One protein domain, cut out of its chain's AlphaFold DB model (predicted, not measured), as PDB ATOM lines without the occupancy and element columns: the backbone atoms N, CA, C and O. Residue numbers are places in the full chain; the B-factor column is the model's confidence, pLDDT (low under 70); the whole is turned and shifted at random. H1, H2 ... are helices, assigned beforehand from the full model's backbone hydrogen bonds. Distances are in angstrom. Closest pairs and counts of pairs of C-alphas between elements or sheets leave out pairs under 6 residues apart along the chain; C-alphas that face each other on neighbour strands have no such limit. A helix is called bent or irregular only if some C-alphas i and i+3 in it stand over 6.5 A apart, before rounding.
ATOM      1  N   ASP A  91     -35.616   5.902 -25.597       92.69
ATOM      2  CA  ASP A  91     -36.488   5.867 -24.423       92.69
ATOM      3  C   ASP A  91     -36.460   4.467 -23.799       92.69
ATOM      4  O   ASP A  91     -36.181   4.337 -22.611       92.69
ATOM      5  N   ALA A  92     -36.565   3.418 -24.624       94.31
ATOM      6  CA  ALA A  92     -36.431   2.029 -24.174       94.31
ATOM      7  C   ALA A  92     -35.087   1.759 -23.479       94.31
ATOM      8  O   ALA A  92     -35.025   1.067 -22.467       94.31
ATOM      9  N   PHE A  93     -34.002   2.321 -24.020       95.00
ATOM     10  CA  PHE A  93     -32.672   2.206 -23.439       95.00
ATOM     11  C   PHE A  93     -32.594   2.911 -22.078       95.00
ATOM     12  O   PHE A  93     -31.997   2.392 -21.141       95.00
ATOM     13  N   THR A  94     -33.215   4.082 -21.942       94.12
ATOM     14  CA  THR A  94     -33.250   4.809 -20.666       94.12
ATOM     15  C   THR A  94     -34.012   4.019 -19.606       94.12
ATOM     16  O   THR A  94     -33.500   3.835 -18.501       94.12
ATOM     17  N   ASP A  95     -35.189   3.506 -19.966       94.38
ATOM     18  CA  ASP A  95     -36.021   2.705 -19.072       94.38
ATOM     19  C   ASP A  95     -35.268   1.453 -18.619       94.38
ATOM     20  O   ASP A  95     -35.186   1.184 -17.420       94.38
ATOM     21  N   ILE A  96     -34.604   0.742 -19.541       95.62
ATOM     22  CA  ILE A  96     -33.909  -0.486 -19.159       95.62
ATOM     23  C   ILE A  96     -32.687  -0.250 -18.270       95.62
ATOM     24  O   ILE A  96     -32.376  -1.095 -17.430       95.62
ATOM     25  N   VAL A  97     -31.988   0.883 -18.409       94.12
ATOM     26  CA  VAL A  97     -30.891   1.218 -17.489       94.12
ATOM     27  C   VAL A  97     -31.415   1.336 -16.055       94.12
ATOM     28  O   VAL A  97     -30.759   0.853 -15.129       94.12
ATOM     29  N   ILE A  98     -32.597   1.928 -15.870       94.75
ATOM     30  CA  ILE A  98     -33.229   2.100 -14.557       94.75
ATOM     31  C   ILE A  98     -33.764   0.759 -14.043       94.75
ATOM     32  O   ILE A  98     -33.401   0.331 -12.948       94.75
ATOM     33  N   GLU A  99     -34.570   0.063 -14.845       94.25
ATOM     34  CA  GLU A  99     -35.209  -1.197 -14.452       94.25
ATOM     35  C   GLU A  99     -34.188  -2.286 -14.105       94.25
ATOM     36  O   GLU A  99     -34.343  -2.993 -13.106       94.25
ATOM     37  N   ALA A 100     -33.111  -2.406 -14.890       92.44
ATOM     38  CA  ALA A 100     -32.053  -3.372 -14.615       92.44
ATOM     39  C   ALA A 100     -31.327  -3.063 -13.295       92.44
ATOM     40  O   ALA A 100     -30.996  -3.980 -12.539       92.44
ATOM     41  N   GLN A 101     -31.104  -1.780 -12.990       93.94
ATOM     42  CA  GLN A 101     -30.486  -1.376 -11.728       93.94
ATOM     43  C   GLN A 101     -31.414  -1.635 -10.535       93.94
ATOM     44  O   GLN A 101     -30.955  -2.127  -9.501       93.94
ATOM     45  N   ASP A 102     -32.710  -1.356 -10.672       95.62
ATOM     46  CA  ASP A 102     -33.702  -1.632  -9.632       95.62
ATOM     47  C   ASP A 102     -33.820  -3.132  -9.352       95.62
ATOM     48  O   ASP A 102     -33.811  -3.545  -8.189       95.62
ATOM     49  N   ALA A 103     -33.835  -3.965 -10.395       93.38
ATOM     50  CA  ALA A 103     -33.805  -5.415 -10.246       93.38
ATOM     51  C   ALA A 103     -32.536  -5.885  -9.512       93.38
ATOM     52  O   ALA A 103     -32.619  -6.708  -8.597       93.38
ATOM     53  N   HIS A 104     -31.364  -5.328  -9.846       91.62
ATOM     54  CA  HIS A 104     -30.114  -5.644  -9.148       91.62
ATOM     55  C   HIS A 104     -30.196  -5.274  -7.658       91.62
ATOM     56  O   HIS A 104     -29.864  -6.088  -6.792       91.62
ATOM     57  N   ASN A 105     -30.696  -4.076  -7.348       95.19
ATOM     58  CA  ASN A 105     -30.878  -3.613  -5.973       95.19
ATOM     59  C   ASN A 105     -31.821  -4.537  -5.189       95.19
ATOM     60  O   ASN A 105     -31.508  -4.914  -4.059       95.19
ATOM     61  N   GLN A 106     -32.934  -4.961  -5.796       95.31
ATOM     62  CA  GLN A 106     -33.884  -5.893  -5.183       95.31
ATOM     63  C   GLN A 106     -33.261  -7.267  -4.919       95.31
ATOM     64  O   GLN A 106     -33.465  -7.833  -3.846       95.31
ATOM     65  N   ILE A 107     -32.468  -7.806  -5.854       90.62
ATOM     66  CA  ILE A 107     -31.749  -9.074  -5.655       90.62
ATOM     67  C   ILE A 107     -30.802  -8.961  -4.455       90.62
ATOM     68  O   ILE A 107     -30.831  -9.815  -3.567       90.62
ATOM     69  N   ALA A 108     -29.993  -7.899  -4.400       92.75
ATOM     70  CA  ALA A 108     -29.075  -7.663  -3.290       92.75
ATOM     71  C   ALA A 108     -29.829  -7.528  -1.958       92.75
ATOM     72  O   ALA A 108     -29.452  -8.142  -0.962       92.75
ATOM     73  N   GLU A 109     -30.932  -6.784  -1.948       95.44
ATOM     74  CA  GLU A 109     -31.775  -6.602  -0.773       95.44
ATOM     75  C   GLU A 109     -32.352  -7.930  -0.258       95.44
ATOM     76  O   GLU A 109     -32.272  -8.207   0.939       95.44
ATOM     77  N   GLN A 110     -32.892  -8.776  -1.140       87.00
ATOM     78  CA  GLN A 110     -33.428 -10.091  -0.766       87.00
ATOM     79  C   GLN A 110     -32.343 -11.007  -0.196       87.00
ATOM     80  O   GLN A 110     -32.562 -11.679   0.813       87.00
ATOM     81  N   LEU A 111     -31.154 -11.002  -0.804       88.88
ATOM     82  CA  LEU A 111     -30.023 -11.788  -0.320       88.88
ATOM     83  C   LEU A 111     -29.561 -11.330   1.062       88.88
ATOM     84  O   LEU A 111     -29.301 -12.162   1.921       88.88
ATOM     85  N   LEU A 112     -29.475 -10.024   1.297       93.50
ATOM     86  CA  LEU A 112     -29.003  -9.490   2.575       93.50
ATOM     87  C   LEU A 112     -30.035  -9.630   3.703       93.50
ATOM     88  O   LEU A 112     -29.655  -9.644   4.873       93.50
ATOM     89  N   LYS A 113     -31.328  -9.726   3.377       95.00
ATOM     90  CA  LYS A 113     -32.409  -9.849   4.367       95.00
ATOM     91  C   LYS A 113     -32.697 -11.280   4.821       95.00
ATOM     92  O   LYS A 113     -33.269 -11.443   5.898       95.00
ATOM     93  N   ASP A 114     -32.342 -12.302   4.041       90.00
ATOM     94  CA  ASP A 114     -32.616 -13.707   4.375       90.00
ATOM     95  C   ASP A 114     -31.357 -14.578   4.248       90.00
ATOM     96  O   ASP A 114     -30.936 -14.963   3.153       90.00
ATOM     97  N   GLU A 115     -30.790 -14.966   5.394       91.44
ATOM     98  CA  GLU A 115     -29.591 -15.811   5.466       91.44
ATOM     99  C   GLU A 115     -29.748 -17.167   4.760       91.44
ATOM    100  O   GLU A 115     -28.763 -17.747   4.297       91.44
ATOM    101  N   ARG A 116     -30.973 -17.697   4.643       90.94
ATOM    102  CA  ARG A 116     -31.216 -18.979   3.966       90.94
ATOM    103  C   ARG A 116     -31.058 -18.821   2.459       90.94
ATOM    104  O   ARG A 116     -30.407 -19.659   1.830       90.94
ATOM    105  N   ILE A 117     -31.616 -17.742   1.901       84.19
ATOM    106  CA  ILE A 117     -31.491 -17.394   0.478       84.19
ATOM    107  C   ILE A 117     -30.027 -17.066   0.168       84.19
ATOM    108  O   ILE A 117     -29.459 -17.630  -0.770       84.19
ATOM    109  N   PHE A 118     -29.382 -16.253   1.013       88.25
ATOM    110  CA  PHE A 118     -27.954 -15.956   0.907       88.25
ATOM    111  C   PHE A 118     -27.106 -17.230   0.893       88.25
ATOM    112  O   PHE A 118     -26.306 -17.448  -0.016       88.25
ATOM    113  N   GLY A 119     -27.308 -18.112   1.875       84.38
ATOM    114  CA  GLY A 119     -26.552 -19.352   2.005       84.38
ATOM    115  C   GLY A 119     -26.743 -20.293   0.814       84.38
ATOM    116  O   GLY A 119     -25.785 -20.944   0.393       84.38
ATOM    117  N   ALA A 120     -27.952 -20.365   0.249       81.56
ATOM    118  CA  ALA A 120     -28.215 -21.129  -0.969       81.56
ATOM    119  C   ALA A 120     -27.434 -20.565  -2.166       81.56
ATOM    120  O   ALA A 120     -26.679 -21.308  -2.802       81.56
ATOM    121  N   MET A 121     -27.539 -19.257  -2.419       82.94
ATOM    122  CA  MET A 121     -26.813 -18.589  -3.503       82.94
ATOM    123  C   MET A 121     -25.297 -18.703  -3.344       82.94
ATOM    124  O   MET A 121     -24.612 -19.088  -4.291       82.94
ATOM    125  N   GLN A 122     -24.770 -18.476  -2.139       88.06
ATOM    126  CA  GLN A 122     -23.343 -18.613  -1.845       88.06
ATOM    127  C   GLN A 122     -22.827 -20.013  -2.198       88.06
ATOM    128  O   GLN A 122     -21.781 -20.138  -2.832       88.06
ATOM    129  N   ARG A 123     -23.546 -21.079  -1.812       85.44
ATOM    130  CA  ARG A 123     -23.138 -22.462  -2.126       85.44
ATOM    131  C   ARG A 123     -23.124 -22.728  -3.629       85.44
ATOM    132  O   ARG A 123     -22.194 -23.372  -4.115       85.44
ATOM    133  N   MET A 124     -24.130 -22.240  -4.355       80.94
ATOM    134  CA  MET A 124     -24.199 -22.388  -5.810       80.94
ATOM    135  C   MET A 124     -23.039 -21.657  -6.490       80.94
ATOM    136  O   MET A 124     -22.296 -22.276  -7.251       80.94
ATOM    137  N   VAL A 125     -22.807 -20.386  -6.146       81.25
ATOM    138  CA  VAL A 125     -21.700 -19.584  -6.692       81.25
ATOM    139  C   VAL A 125     -20.342 -20.196  -6.358       81.25
ATOM    140  O   VAL A 125     -19.523 -20.379  -7.256       81.25
ATOM    141  N   ALA A 126     -20.120 -20.618  -5.111       81.44
ATOM    142  CA  ALA A 126     -18.875 -21.266  -4.705       81.44
ATOM    143  C   ALA A 126     -18.582 -22.534  -5.525       81.44
ATOM    144  O   ALA A 126     -17.446 -22.743  -5.955       81.44
ATOM    145  N   LYS A 127     -19.601 -23.364  -5.788       80.81
ATOM    146  CA  LYS A 127     -19.459 -24.563  -6.626       80.81
ATOM    147  C   LYS A 127     -19.044 -24.209  -8.056       80.81
ATOM    148  O   LYS A 127     -18.160 -24.867  -8.597       80.81
ATOM    149  N   MET A 128     -19.647 -23.184  -8.653       77.50
ATOM    150  CA  MET A 128     -19.342 -22.760 -10.026       77.50
ATOM    151  C   MET A 128     -17.938 -22.171 -10.156       77.50
ATOM    152  O   MET A 128     -17.194 -22.557 -11.055       77.50
ATOM    153  N   VAL A 129     -17.549 -21.295  -9.224       78.88
ATOM    154  CA  VAL A 129     -16.189 -20.741  -9.129       78.88
ATOM    155  C   VAL A 129     -15.169 -21.875  -9.028       78.88
ATOM    156  O   VAL A 129     -14.200 -21.923  -9.787       78.88
ATOM    157  N   TRP A 130     -15.418 -22.831  -8.127       83.12
ATOM    158  CA  TRP A 130     -14.544 -23.984  -7.943       83.12
ATOM    159  C   TRP A 130     -14.427 -24.818  -9.223       83.12
ATOM    160  O   TRP A 130     -13.319 -25.149  -9.630       83.12
ATOM    161  N   GLN A 131     -15.543 -25.120  -9.894       79.25
ATOM    162  CA  GLN A 131     -15.532 -25.861 -11.159       79.25
ATOM    163  C   GLN A 131     -14.751 -25.126 -12.255       79.25
ATOM    164  O   GLN A 131     -13.961 -25.765 -12.949       79.25
ATOM    165  N   GLY A 132     -14.920 -23.805 -12.375       77.94
ATOM    166  CA  GLY A 132     -14.157 -22.981 -13.314       77.94
ATOM    167  C   GLY A 132     -12.649 -23.108 -13.090       77.94
ATOM    168  O   GLY A 132     -11.906 -23.414 -14.021       77.94
ATOM    169  N   PHE A 133     -12.187 -23.004 -11.839       82.62
ATOM    170  CA  PHE A 133     -10.766 -23.195 -11.520       82.62
ATOM    171  C   PHE A 133     -10.232 -24.591 -11.852       82.62
ATOM    172  O   PHE A 133      -9.047 -24.733 -12.148       82.62
ATOM    173  N   GLN A 134     -11.074 -25.625 -11.814       82.06
ATOM    174  CA  GLN A 134     -10.656 -26.986 -12.153       82.06
ATOM    175  C   GLN A 134     -10.564 -27.210 -13.664       82.06
ATOM    176  O   GLN A 134      -9.684 -27.940 -14.111       82.06
ATOM    177  N   GLN A 135     -11.420 -26.560 -14.455       68.25
ATOM    178  CA  GLN A 135     -11.386 -26.650 -15.919       68.25
ATOM    179  C   GLN A 135     -10.141 -25.963 -16.506       68.25
ATOM    180  O   GLN A 135      -9.537 -26.489 -17.436       68.25
ATOM    181  N   HIS A 136      -9.688 -24.858 -15.906       58.22
ATOM    182  CA  HIS A 136      -8.466 -24.157 -16.327       58.22
ATOM    183  C   HIS A 136      -7.152 -24.830 -15.894       58.22
ATOM    184  O   HIS A 136      -6.092 -24.445 -16.375       58.22
ATOM    185  N   LYS A 137      -7.182 -25.837 -15.009       54.00
ATOM    186  CA  LYS A 137      -5.987 -26.620 -14.633       54.00
ATOM    187  C   LYS A 137      -5.666 -27.766 -15.600       54.00
ATOM    188  O   LYS A 137      -4.663 -28.446 -15.401       54.00
ATOM    189  N   GLY A 138      -6.518 -28.007 -16.598       49.56
ATOM    190  CA  GLY A 138      -6.365 -29.082 -17.584       49.56
ATOM    191  C   GLY A 138      -6.076 -28.618 -19.016       49.56
ATOM    192  O   GLY A 138      -6.122 -29.465 -19.907       49.56
ATOM    193  N   ALA A 139      -5.825 -27.320 -19.236       43.81
ATOM    194  CA  ALA A 139      -5.505 -26.723 -20.538       43.81
ATOM    195  C   ALA A 139      -4.030 -26.312 -20.621       43.81
ATOM    196  O   ALA A 139      -3.493 -25.851 -19.587       43.81
TER     197      ALA A 139
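What this domain is: This is residues 91 to 139 of the 139 residues of an uncharacterized protein of Hydrogenophaga sp. IBVHS1 (UniProt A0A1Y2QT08). Two long helices of nearly equal length, H2 and H1, meet near their ends and make a wide open V, with the one-residue link at Asp 114 as its point. Away from that corner the two arms stand free, and no third part fills the space between them. The printed part has 49 residues with two named helices, H1 then H2 along the chain, and no named strand; the class is all helix. The whole is extended, with a radius of gyration of the C-alphas of 16.0 A, and only just flat, with spans of 47 by 31 by 8 A.

Where its parts are: H2, the longest helix with 24 residues, runs from Glu 115 to Gly 138, 35.3 A from first to last C-alpha. Its C-alpha 115 is at (-29.591, -15.811, 5.466) and its C-alpha 138 at (-6.365, -29.082, -17.584). H1 holds residues 91 to 113, 33.1 A from first to last C-alpha, and begins with C-alpha 91 at (-36.488, 5.867, -24.423). Neither helix is bent.

How they stand to each other: H2 and H1 touch only at the corner by their link, with 4 pairs of C-alphas within 8 A. H2 touches with residues 117 to 118 alone, and H1 with residues 110 to 112 alone. The closest C-alphas of the two are those of Leu 111 and Phe 118, 4.8 A apart. Their lines are about perpendicular, at 74 degrees, and their centres are 23.4 A apart. In H1 every O i to N i+4 pair is within hydrogen-bond range; in H2 it is 18 of 20.

The domain as a whole: The two C-alphas farthest apart, those of Asp 91 and Gly 138, are 46.6 A apart. The printed part has no cut, and the link from H1 to H2 is tight. Residues 91 to 107, 112 to 117 and 123 to 139 stand free. The mean pLDDT of the printed part is 85.2; residues 135 to 139 are under 70, and Ala 139 is the chain's last residue.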